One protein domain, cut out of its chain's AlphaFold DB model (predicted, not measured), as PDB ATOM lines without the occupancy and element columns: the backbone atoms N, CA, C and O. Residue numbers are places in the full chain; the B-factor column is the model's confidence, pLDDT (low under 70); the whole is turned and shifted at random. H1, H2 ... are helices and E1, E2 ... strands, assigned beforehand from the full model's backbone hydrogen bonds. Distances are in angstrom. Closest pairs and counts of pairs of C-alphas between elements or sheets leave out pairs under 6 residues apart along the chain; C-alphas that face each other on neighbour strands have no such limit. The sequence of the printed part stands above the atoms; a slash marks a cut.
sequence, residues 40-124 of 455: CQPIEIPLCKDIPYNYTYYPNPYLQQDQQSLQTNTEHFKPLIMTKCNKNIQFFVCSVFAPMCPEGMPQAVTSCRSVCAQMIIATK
ATOM      1  N   CYS A  40      13.806  33.564 -28.703       80.25
ATOM      2  CA  CYS A  40      13.028  32.861 -27.688       80.25
ATOM      3  C   CYS A  40      13.507  31.401 -27.630       80.25
ATOM      4  O   CYS A  40      13.530  30.714 -28.655       80.25
ATOM      5  N   GLN A  41      13.890  30.931 -26.449       83.62
ATOM      6  CA  GLN A  41      14.320  29.559 -26.182       83.62
ATOM      7  C   GLN A  41      13.529  28.979 -24.999       83.62
ATOM      8  O   GLN A  41      13.021  29.742 -24.175       83.62
ATOM      9  N   PRO A  42      13.366  27.649 -24.909       82.62
ATOM     10  CA  PRO A  42      12.696  27.029 -23.770       82.62
ATOM     11  C   PRO A  42      13.486  27.241 -22.470       82.62
ATOM     12  O   PRO A  42      14.715  27.290 -22.474       82.62
ATOM     13  N   ILE A  43      12.783  27.355 -21.342       85.25
ATOM     14  CA  ILE A  43      13.412  27.553 -20.030       85.25
ATOM     15  C   ILE A  43      14.115  26.267 -19.576       85.25
ATOM     16  O   ILE A  43      13.474  25.268 -19.247       85.25
ATOM     17  N   GLU A  44      15.445  26.305 -19.485       81.88
ATOM     18  CA  GLU A  44      16.243  25.187 -18.959       81.88
ATOM     19  C   GLU A  44      16.535  25.287 -17.454       81.88
ATOM     20  O   GLU A  44      16.956  24.303 -16.851       81.88
ATOM     21  N   ILE A  45      16.284  26.441 -16.820       82.31
ATOM     22  CA  ILE A  45      16.546  26.659 -15.388       82.31
ATOM     23  C   ILE A  45      15.586  25.799 -14.544       82.31
ATOM     24  O   ILE A  45      14.383  26.074 -14.542       82.31
ATOM     25  N   PRO A  46      16.072  24.800 -13.773       82.38
ATOM     26  CA  PRO A  46      15.207  23.859 -13.053       82.38
ATOM     27  C   PRO A  46      14.241  24.523 -12.065       82.38
ATOM     28  O   PRO A  46      13.106  24.080 -11.926       82.38
ATOM     29  N   LEU A  47      14.662  25.615 -11.416       81.75
ATOM     30  CA  LEU A  47      13.860  26.354 -10.431       81.75
ATOM     31  C   LEU A  47      12.690  27.144 -11.059       81.75
ATOM     32  O   LEU A  47      11.755  27.536 -10.360       81.75
ATOM     33  N   CYS A  48      12.748  27.363 -12.376       83.69
ATOM     34  CA  CYS A  48      11.828  28.205 -13.138       83.69
ATOM     35  C   CYS A  48      10.987  27.417 -14.149       83.69
ATOM     36  O   CYS A  48      10.397  28.020 -15.038       83.69
ATOM     37  N   LYS A  49      10.914  26.086 -14.020       82.56
ATOM     38  CA  LYS A  49      10.044  25.251 -14.863       82.56
ATOM     39  C   LYS A  49       8.562  25.339 -14.482       82.56
ATOM     40  O   LYS A  49       7.713  25.205 -15.351       82.56
ATOM     41  N   ASP A  50       8.263  25.627 -13.215       81.50
ATOM     42  CA  ASP A  50       6.896  25.674 -12.673       81.50
ATOM     43  C   ASP A  50       6.333  27.109 -12.618       81.50
ATOM     44  O   ASP A  50       5.805  27.554 -11.597       81.50
ATOM     45  N   ILE A  51       6.486  27.874 -13.702       83.69
ATOM     46  CA  ILE A  51       5.971  29.249 -13.820       83.69
ATOM     47  C   ILE A  51       4.981  29.362 -14.995       83.69
ATOM     48  O   ILE A  51       4.927  28.470 -15.835       83.69
ATOM     49  N   PRO A  52       4.177  30.440 -15.098       82.69
ATOM     50  CA  PRO A  52       3.081  30.540 -16.075       82.69
ATOM     51  C   PRO A  52       3.490  30.598 -17.560       82.69
ATOM     52  O   PRO A  52       2.624  30.789 -18.411       82.69
ATOM     53  N   TYR A  53       4.782  30.506 -17.885       82.62
ATOM     54  CA  TYR A  53       5.310  30.575 -19.246       82.62
ATOM     55  C   TYR A  53       6.509  29.637 -19.416       82.62
ATOM     56  O   TYR A  53       7.271  29.419 -18.481       82.62
ATOM     57  N   ASN A  54       6.688  29.127 -20.640       86.25
ATOM     58  CA  ASN A  54       7.682  28.092 -20.951       86.25
ATOM     59  C   ASN A  54       8.879  28.602 -21.776       86.25
ATOM     60  O   ASN A  54       9.845  27.863 -21.968       86.25
ATOM     61  N   TYR A  55       8.821  29.844 -22.271       85.25
ATOM     62  CA  TYR A  55       9.811  30.426 -23.183       85.25
ATOM     63  C   TYR A  55      10.447  31.690 -22.606       85.25
ATOM     64  O   TYR A  55       9.747  32.569 -22.094       85.25
ATOM     65  N   THR A  56      11.766  31.802 -22.753       85.81
ATOM     66  CA  THR A  56      12.570  32.931 -22.289       85.81
ATOM     67  C   THR A  56      13.418  33.553 -23.392       85.81
ATOM     68  O   THR A  56      13.718  32.918 -24.401       85.81
ATOM     69  N   TYR A  57      13.770  34.825 -23.217       82.56
ATOM     70  CA  TYR A  57      14.588  35.582 -24.156       82.56
ATOM     71  C   TYR A  57      16.081  35.376 -23.857       82.56
ATOM     72  O   TYR A  57      16.541  35.735 -22.771       82.56
ATOM     73  N   TYR A  58      16.834  34.824 -24.818       77.50
ATOM     74  CA  TYR A  58      18.280  34.599 -24.697       77.50
ATOM     75  C   TYR A  58      19.074  35.335 -25.796       77.50
ATOM     76  O   TYR A  58      18.667  35.290 -26.965       77.50
ATOM     77  N   PRO A  59      20.227  35.961 -25.480       75.62
ATOM     78  CA  PRO A  59      20.810  36.129 -24.142       75.62
ATOM     79  C   PRO A  59      19.939  37.025 -23.252       75.62
ATOM     80  O   PRO A  59      19.206  37.875 -23.760       75.62
ATOM     81  N   ASN A  60      19.994  36.823 -21.931       76.56
ATOM     82  CA  ASN A  60      19.225  37.650 -21.004       76.56
ATOM     83  C   ASN A  60      19.708  39.116 -21.122       76.56
ATOM     84  O   ASN A  60      20.893  39.383 -20.914       76.56
ATOM     85  N   PRO A  61      18.821  40.071 -21.462       70.50
ATOM     86  CA  PRO A  61      19.216  41.457 -21.719       70.50
ATOM     87  C   PRO A  61      19.671  42.203 -20.455       70.50
ATOM     88  O   PRO A  61      20.368  43.206 -20.559       70.50
ATOM     89  N   TYR A  62      19.296  41.720 -19.267       72.00
ATOM     90  CA  TYR A  62      19.647  42.320 -17.976       72.00
ATOM     91  C   TYR A  62      20.865  41.658 -17.332       72.00
ATOM     92  O   TYR A  62      21.641  42.307 -16.636       72.00
ATOM     93  N   LEU A  63      21.020  40.355 -17.550       69.00
ATOM     94  CA  LEU A  63      22.096  39.540 -17.006       69.00
ATOM     95  C   LEU A  63      22.843  38.935 -18.189       69.00
ATOM     96  O   LEU A  63      22.479  37.877 -18.688       69.00
ATOM     97  N   GLN A  64      23.872  39.637 -18.659       63.50
ATOM     98  CA  GLN A  64      24.669  39.294 -19.840       63.50
ATOM     99  C   GLN A  64      25.606  38.095 -19.561       63.50
ATOM    100  O   GLN A  64      26.824  38.190 -19.681       63.50
ATOM    101  N   GLN A  65      25.039  36.982 -19.091       67.75
ATOM    102  CA  GLN A  65      25.727  35.786 -18.603       67.75
ATOM    103  C   GLN A  65      25.277  34.537 -19.364       67.75
ATOM    104  O   GLN A  65      24.143  34.455 -19.839       67.75
ATOM    105  N   ASP A  66      26.161  33.542 -19.418       70.88
ATOM    106  CA  ASP A  66      25.869  32.234 -20.002       70.88
ATOM    107  C   ASP A  66      24.775  31.486 -19.224       70.88
ATOM    108  O   ASP A  66      24.619  31.620 -18.006       70.88
ATOM    109  N   GLN A  67      24.038  30.630 -19.930       68.38
ATOM    110  CA  GLN A  67      22.885  29.891 -19.405       68.38
ATOM    111  C   GLN A  67      23.205  29.032 -18.163       68.38
ATOM    112  O   GLN A  67      22.388  28.938 -17.247       68.38
ATOM    113  N   GLN A  68      24.415  28.467 -18.076       69.75
ATOM    114  CA  GLN A  68      24.878  27.667 -16.930       69.75
ATOM    115  C   GLN A  68      25.200  28.531 -15.690       69.75
ATOM    116  O   GLN A  68      24.976  28.121 -14.546       69.75
ATOM    117  N   SER A  69      25.648  29.767 -15.909       69.62
ATOM    118  CA  SER A  69      25.898  30.761 -14.859       69.62
ATOM    119  C   SER A  69      24.584  31.272 -14.265       69.62
ATOM    120  O   SER A  69      24.464  31.420 -13.048       69.62
ATOM    121  N   LEU A  70      23.558  31.455 -15.107       69.00
ATOM    122  CA  LEU A  70      22.206  31.815 -14.670       69.00
ATOM    123  C   LEU A  70      21.571  30.714 -13.809       69.00
ATOM    124  O   LEU A  70      20.916  31.029 -12.816       69.00
ATOM    125  N   GLN A  71      21.801  29.436 -14.132       72.19
ATOM    126  CA  GLN A  71      21.348  28.311 -13.304       72.19
ATOM    127  C   GLN A  71      21.976  28.356 -11.906       72.19
ATOM    128  O   GLN A  71      21.247  28.375 -10.916       72.19
ATOM    129  N   THR A  72      23.304  28.477 -11.828       74.06
ATOM    130  CA  THR A  72      24.049  28.523 -10.554       74.06
ATOM    131  C   THR A  72      23.637  29.727  -9.695       74.06
ATOM    132  O   THR A  72      23.372  29.597  -8.502       74.06
ATOM    133  N   ASN A  73      23.486  30.907 -10.304       73.75
ATOM    134  CA  ASN A  73      23.078  32.121  -9.592       73.75
ATOM    135  C   ASN A  73      21.625  32.064  -9.100       73.75
ATOM    136  O   ASN A  73      21.296  32.646  -8.067       73.75
ATOM    137  N   THR A  74      20.760  31.328  -9.799       74.81
ATOM    138  CA  THR A  74      19.367  31.128  -9.385       74.81
ATOM    139  C   THR A  74      19.263  30.194  -8.168       74.81
ATOM    140  O   THR A  74      18.366  30.362  -7.340       74.81
ATOM    141  N   GLU A  75      20.202  29.258  -7.983       77.38
ATOM    142  CA  GLU A  75      20.220  28.353  -6.821       77.38
ATOM    143  C   GLU A  75      20.416  29.082  -5.486       77.38
ATOM    144  O   GLU A  75      19.832  28.671  -4.479       77.38
ATOM    145  N   HIS A  76      21.127  30.215  -5.474       77.88
ATOM    146  CA  HIS A  76      21.258  31.062  -4.281       77.88
ATOM    147  C   HIS A  76      19.906  31.553  -3.740       77.88
ATOM    148  O   HIS A  76      19.771  31.796  -2.541       77.88
ATOM    149  N   PHE A  77      18.883  31.650  -4.593       78.06
ATOM    150  CA  PHE A  77      17.540  32.092  -4.209       78.06
ATOM    151  C   PHE A  77      16.609  30.939  -3.798       78.06
ATOM    152  O   PHE A  77      15.481  31.182  -3.362       78.06
ATOM    153  N   LYS A  78      17.072  29.682  -3.861       78.38
ATOM    154  CA  LYS A  78      16.294  28.499  -3.460       78.38
ATOM    155  C   LYS A  78      15.814  28.546  -1.998       78.38
ATOM    156  O   LYS A  78      14.631  28.277  -1.786       78.38
ATOM    157  N   PRO A  79      16.632  28.934  -0.993       75.88
ATOM    158  CA  PRO A  79      16.158  29.059   0.388       75.88
ATOM    159  C   PRO A  79      15.035  30.095   0.522       75.88
ATOM    160  O   PRO A  79      14.042  29.852   1.203       75.88
ATOM    161  N   LEU A  80      15.142  31.215  -0.199       70.75
ATOM    162  CA  LEU A  80      14.157  32.294  -0.168       70.75
ATOM    163  C   LEU A  80      12.808  31.848  -0.752       70.75
ATOM    164  O   LEU A  80      11.759  32.127  -0.176       70.75
ATOM    165  N   ILE A  81      12.818  31.086  -1.846       73.44
ATOM    166  CA  ILE A  81      11.591  30.541  -2.446       73.44
ATOM    167  C   ILE A  81      10.926  29.512  -1.520       73.44
ATOM    168  O   ILE A  81       9.702  29.510  -1.377       73.44
ATOM    169  N   MET A  82      11.717  28.686  -0.827       71.12
ATOM    170  CA  MET A  82      11.202  27.672   0.103       71.12
ATOM    171  C   MET A  82      10.518  28.273   1.338       71.12
ATOM    172  O   MET A  82       9.567  27.684   1.845       71.12
ATOM    173  N   THR A  83      10.926  29.468   1.782       73.00
ATOM    174  CA  THR A  83      10.252  30.166   2.897       73.00
ATOM    175  C   THR A  83       8.836  30.650   2.568       73.00
ATOM    176  O   THR A  83       8.106  31.027   3.479       73.00
ATOM    177  N   LYS A  84       8.421  30.646   1.286       66.94
ATOM    178  CA  LYS A  84       7.084  31.074   0.819       66.94
ATOM    179  C   LYS A  84       6.614  32.418   1.399       66.94
ATOM    180  O   LYS A  84       5.419  32.633   1.584       66.94
ATOM    181  N   CYS A  85       7.547  33.344   1.621       69.38
ATOM    182  CA  CYS A  85       7.269  34.675   2.165       69.38
ATOM    183  C   CYS A  85       6.207  35.440   1.347       69.38
ATOM    184  O   CYS A  85       5.380  36.168   1.891       69.38
ATOM    185  N   ASN A  86       6.172  35.227   0.029       73.75
ATOM    186  CA  ASN A  86       5.137  35.749  -0.854       73.75
ATOM    187  C   ASN A  86       4.805  34.710  -1.936       73.75
ATOM    188  O   ASN A  86       5.704  34.073  -2.485       73.75
ATOM    189  N   LYS A  87       3.518  34.569  -2.282       76.50
ATOM    190  CA  LYS A  87       3.033  33.645  -3.326       76.50
ATOM    191  C   LYS A  87       3.701  33.870  -4.689       76.50
ATOM    192  O   LYS A  87       3.818  32.932  -5.465       76.50
ATOM    193  N   ASN A  88       4.176  35.087  -4.957       79.00
ATOM    194  CA  ASN A  88       4.745  35.473  -6.249       79.00
ATOM    195  C   ASN A  88       6.286  35.427  -6.287       79.00
ATOM    196  O   ASN A  88       6.876  35.875  -7.269       79.00
ATOM    197  N   ILE A  89       6.966  34.959  -5.229       80.75
ATOM    198  CA  ILE A  89       8.427  35.136  -5.091       80.75
ATOM    199  C   ILE A  89       9.215  34.347  -6.134       80.75
ATOM    200  O   ILE A  89      10.149  34.871  -6.735       80.75
ATOM    201  N   GLN A  90       8.764  33.128  -6.427       82.88
ATOM    202  CA  GLN A  90       9.314  32.292  -7.489       82.88
ATOM    203  C   GLN A  90       9.132  32.954  -8.860       82.88
ATOM    204  O   GLN A  90      10.081  33.052  -9.631       82.88
ATOM    205  N   PHE A  91       7.938  33.493  -9.130       84.00
ATOM    206  CA  PHE A  91       7.648  34.207 -10.373       84.00
ATOM    207  C   PHE A  91       8.545  35.437 -10.554       84.00
ATOM    208  O   PHE A  91       9.061  35.669 -11.645       84.00
ATOM    209  N   PHE A  92       8.767  36.207  -9.488       83.81
ATOM    210  CA  PHE A  92       9.610  37.398  -9.536       83.81
ATOM    211  C   PHE A  92      11.070  37.062  -9.849       83.81
ATOM    212  O   PHE A  92      11.618  37.617 -10.800       83.81
ATOM    213  N   VAL A  93      11.670  36.121  -9.108       84.19
ATOM    214  CA  VAL A  93      13.051  35.668  -9.345       84.19
ATOM    215  C   VAL A  93      13.192  35.171 -10.785       84.19
ATOM    216  O   VAL A  93      14.040  35.656 -11.531       84.19
ATOM    217  N   CYS A  94      12.288  34.299 -11.232       86.25
ATOM    218  CA  CYS A  94      12.330  33.769 -12.590       86.25
ATOM    219  C   CYS A  94      12.118  34.840 -13.668       86.25
ATOM    220  O   CYS A  94      12.758  34.762 -14.705       86.25
ATOM    221  N   SER A  95      11.328  35.891 -13.421       85.00
ATOM    222  CA  SER A  95      11.146  36.993 -14.384       85.00
ATOM    223  C   SER A  95      12.400  37.845 -14.624       85.00
ATOM    224  O   SER A  95      12.454  38.561 -15.621       85.00
ATOM    225  N   VAL A  96      13.384  37.786 -13.719       84.25
ATOM    226  CA  VAL A  96      14.670  38.491 -13.839       84.25
ATOM    227  C   VAL A  96      15.715  37.600 -14.508       84.25
ATOM    228  O   VAL A  96      16.415  38.056 -15.410       84.25
ATOM    229  N   PHE A  97      15.814  36.332 -14.096       83.19
ATOM    230  CA  PHE A  97      16.805  35.385 -14.625       83.19
ATOM    231  C   PHE A  97      16.394  34.757 -15.967       83.19
ATOM    232  O   PHE A  97      17.258  34.490 -16.800       83.19
ATOM    233  N   ALA A  98      15.095  34.575 -16.193       86.12
ATOM    234  CA  ALA A  98      14.500  34.009 -17.399       86.12
ATOM    235  C   ALA A  98      13.252  34.820 -17.814       86.12
ATOM    236  O   ALA A  98      12.132  34.336 -17.669       86.12
ATOM    237  N   PRO A  99      13.400  36.055 -18.332       85.94
ATOM    238  CA  PRO A  99      12.268  36.918 -18.678       85.94
ATOM    239  C   PRO A  99      11.376  36.300 -19.765       85.94
ATOM    240  O   PRO A  99      11.855  35.530 -20.599       85.94
ATOM    241  N   MET A 100      10.091  36.661 -19.782       83.19
ATOM    242  CA  MET A 100       9.085  36.078 -20.677       83.19
ATOM    243  C   MET A 100       9.291  36.514 -22.135       83.19
ATOM    244  O   MET A 100       9.543  37.689 -22.412       83.19
ATOM    245  N   CYS A 101       9.114  35.568 -23.065       81.19
ATOM    246  CA  CYS A 101       9.201  35.786 -24.513       81.19
ATOM    247  C   CYS A 101       7.887  35.363 -25.208       81.19
ATOM    248  O   CYS A 101       7.725  34.180 -25.513       81.19
ATOM    249  N   PRO A 102       6.914  36.272 -25.412       76.56
ATOM    250  CA  PRO A 102       5.696  35.962 -26.159       76.56
ATOM    251  C   PRO A 102       5.956  35.920 -27.674       76.56
ATOM    252  O   PRO A 102       6.678  36.759 -28.214       76.56
ATOM    253  N   GLU A 103       5.341  34.960 -28.373       65.81
ATOM    254  CA  GLU A 103       5.436  34.854 -29.834       65.81
ATOM    255  C   GLU A 103       4.893  36.128 -30.507       65.81
ATOM    256  O   GLU A 103       3.751  36.527 -30.283       65.81
ATOM    257  N   GLY A 104       5.724  36.788 -31.323       63.00
ATOM    258  CA  GLY A 104       5.352  37.994 -32.075       63.00
ATOM    259  C   GLY A 104       5.761  39.335 -31.451       63.00
ATOM    260  O   GLY A 104       5.489  40.372 -32.053       63.00
ATOM    261  N   MET A 105       6.442  39.350 -30.298       62.66
ATOM    262  CA  MET A 105       6.962  40.581 -29.686       62.66
ATOM    263  C   MET A 105       8.502  40.643 -29.777       62.66
ATOM    264  O   MET A 105       9.167  39.659 -29.458       62.66
ATOM    265  N   PRO A 106       9.107  41.775 -30.193       63.56
ATOM    266  CA  PRO A 106      10.558  41.867 -30.402       63.56
ATOM    267  C   PRO A 106      11.383  42.015 -29.108       63.56
ATOM    268  O   PRO A 106      12.609  42.075 -29.180       63.56
ATOM    269  N   GLN A 107      10.740  42.080 -27.935       67.75
ATOM    270  CA  GLN A 107      11.373  42.433 -26.659       67.75
ATOM    271  C   GLN A 107      10.958  41.506 -25.510       67.75
ATOM    272  O   GLN A 107       9.827  41.020 -25.463       67.75
ATOM    273  N   ALA A 108      11.878  41.300 -24.564       72.31
ATOM    274  CA  ALA A 108      11.644  40.529 -23.348       72.31
ATOM    275  C   ALA A 108      10.719  41.282 -22.376       72.31
ATOM    276  O   ALA A 108      10.888  42.482 -22.152       72.31
ATOM    277  N   VAL A 109       9.774  40.571 -21.759       74.44
ATOM    278  CA  VAL A 109       8.830  41.145 -20.788       74.44
ATOM    279  C   VAL A 109       9.195  40.687 -19.374       74.44
ATOM    280  O   VAL A 109       9.221  39.491 -19.082       74.44
ATOM    281  N   THR A 110       9.473  41.642 -18.484       74.62
ATOM    282  CA  THR A 110       9.769  41.398 -17.060       74.62
ATOM    283  C   THR A 110       8.558  41.674 -16.170       74.62
ATOM    284  O   THR A 110       7.542  42.212 -16.614       74.62
ATOM    285  N   SER A 111       8.665  41.338 -14.881       75.00
ATOM    286  CA  SER A 111       7.627  41.662 -13.899       75.00
ATOM    287  C   SER A 111       7.336  43.173 -13.823       75.00
ATOM    288  O   SER A 111       8.228  44.017 -13.932       75.00
ATOM    289  N   CYS A 112       6.059  43.524 -13.633       72.00
ATOM    290  CA  CYS A 112       5.623  44.915 -13.492       72.00
ATOM    291  C   CYS A 112       6.253  45.585 -12.258       72.00
ATOM    292  O   CYS A 112       6.469  44.941 -11.228       72.00
ATOM    293  N   ARG A 113       6.422  46.917 -12.308       70.12
ATOM    294  CA  ARG A 113       6.911  47.743 -11.181       70.12
ATOM    295  C   ARG A 113       6.175  47.458  -9.864       70.12
ATOM    296  O   ARG A 113       6.790  47.470  -8.802       70.12
ATOM    297  N   SER A 114       4.876  47.166  -9.929       69.75
ATOM    298  CA  SER A 114       4.046  46.807  -8.774       69.75
ATOM    299  C   SER A 114       4.474  45.499  -8.096       69.75
ATOM    300  O   SER A 114       4.494  45.438  -6.870       69.75
ATOM    301  N   VAL A 115       4.855  44.471  -8.862       66.69
ATOM    302  CA  VAL A 115       5.307  43.169  -8.335       66.69
ATOM    303  C   VAL A 115       6.705  43.293  -7.727       66.69
ATOM    304  O   VAL A 115       6.952  42.759  -6.647       66.69
ATOM    305  N   CYS A 116       7.592  44.063  -8.365       71.38
ATOM    306  CA  CYS A 116       8.917  44.379  -7.823       71.38
ATOM    307  C   CYS A 116       8.817  45.094  -6.465       71.38
ATOM    308  O   CYS A 116       9.439  44.677  -5.489       71.38
ATOM    309  N   ALA A 117       7.946  46.102  -6.359       68.06
ATOM    310  CA  ALA A 117       7.705  46.806  -5.102       68.06
ATOM    311  C   ALA A 117       7.158  45.878  -3.999       68.06
ATOM    312  O   ALA A 117       7.603  45.959  -2.856       68.06
ATOM    313  N   GLN A 118       6.250  44.953  -4.333       69.12
ATOM    314  CA  GLN A 118       5.732  43.967  -3.373       69.12
ATOM    315  C   GLN A 118       6.826  43.038  -2.828       69.12
ATOM    316  O   GLN A 118       6.814  42.715  -1.640       69.12
ATOM    317  N   MET A 119       7.775  42.616  -3.668       65.56
ATOM    318  CA  MET A 119       8.883  41.753  -3.240       65.56
ATOM    319  C   MET A 119       9.883  42.477  -2.353       65.56
ATOM    320  O   MET A 119      10.352  41.901  -1.373       65.56
ATOM    321  N   ILE A 120      10.162  43.749  -2.647       63.84
ATOM    322  CA  ILE A 120      11.008  44.599  -1.802       63.84
ATOM    323  C   ILE A 120      10.396  44.747  -0.405       63.84
ATOM    324  O   ILE A 120      11.123  44.707   0.580       63.84
ATOM    325  N   ILE A 121       9.069  44.869  -0.305       58.47
ATOM    326  CA  ILE A 121       8.371  44.955   0.987       58.47
ATOM    327  C   ILE A 121       8.453  43.618   1.737       58.47
ATOM    328  O   ILE A 121       8.876  43.595   2.889       58.47
ATOM    329  N   ALA A 122       8.108  42.503   1.081       59.78
ATOM    330  CA  ALA A 122       8.054  41.184   1.720       59.78
ATOM    331  C   ALA A 122       9.426  40.695   2.224       59.78
ATOM    332  O   ALA A 122       9.524  40.109   3.299       59.78
ATOM    333  N   THR A 123      10.498  40.965   1.474       56.41
ATOM    334  CA  THR A 123      11.864  40.533   1.825       56.41
ATOM    335  C   THR A 123      12.554  41.428   2.859       56.41
ATOM    336  O   THR A 123      13.564  41.019   3.427       56.41
ATOM    337  N   LYS A 124      12.019  42.627   3.127       52.72
ATOM    338  CA  LYS A 124      12.552  43.577   4.120       52.72
ATOM    339  C   LYS A 124      11.854  43.520   5.479       52.72
ATOM    340  O   LYS A 124      12.383  44.077   6.437       52.72
TER     341      LYS A 124
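Overview. This is residues 40 to 124 of the 455 residues of an uncharacterized protein of Heterorhabditis bacteriophora (UniProt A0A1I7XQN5). A short helix, H3, lies in the middle, with H1 and H4 on different sides of it and little H2 near its first residues; a small two-stranded hairpin, E1 and E2, lies toward one end of the domain. The loop of residues 98 to 112 runs out from H3 to that same end and folds back to H4. The printed part has 85 residues with two strands, then four helices, in the order E1 E2 H1 H2 H3 H4; the sheet, E1 - E2, is antiparallel. The class is mostly helix, though only 42 residues are in named elements. The whole is compact, with a radius of gyration of the C-alphas of 12.5 A and spans of 35 by 26 by 22 A.

Along the chain. Find C-alpha 40 at (13.028, 32.861, -27.688), where E1, residues 40 to 42, begins and runs 7.0 A. E2 is residues 55 to 58, 9.6 A. H1, residues 67 to 75, runs 13.0 A, and H2, residues 78 to 82, 6.3 A. Look for H3 at residues 89 to 97, 12.7 A, from C-alpha 89 at (8.427, 35.136, -5.091). H4, residues 113 to 124, runs 16.8 A to C-alpha 124 at (12.552, 43.577, 4.120).

Arrangement. In the hairpin of E1 and E2, N 41 and O 56 are 2.9 A apart, within hydrogen-bond range. H1 and H3 only just touch, with 3 pairs of C-alphas within 8 A, the closest those of Leu 70 and Phe 97 at 6.5 A; they run opposite ways at a shallow tilt of 27 degrees. H2 is close to but not clearly touching H3, the closest C-alphas being those of Ile 81 and Gln 90, 5.8 A. H4 touches H3 with residues 115 to 119 alone, closest at the C-alphas of Ile 89 and Met 119, 6.9 A, at a steep tilt of 62 degrees, opposite ways. H1 and H4 are apart. In H1, H2, H3 and H4 every O i to N i+4 pair is within hydrogen-bond range.

Size, cuts and confidence. The C-alphas farthest apart, those of Gly 104 and Lys 124, are 37.3 A from each other. The printed part has no cut; the links E1 to E2 and H3 to H4 are long. Mean pLDDT of the printed part is 75.1, and residues under 70 include 103 to 107 and 117 to 124.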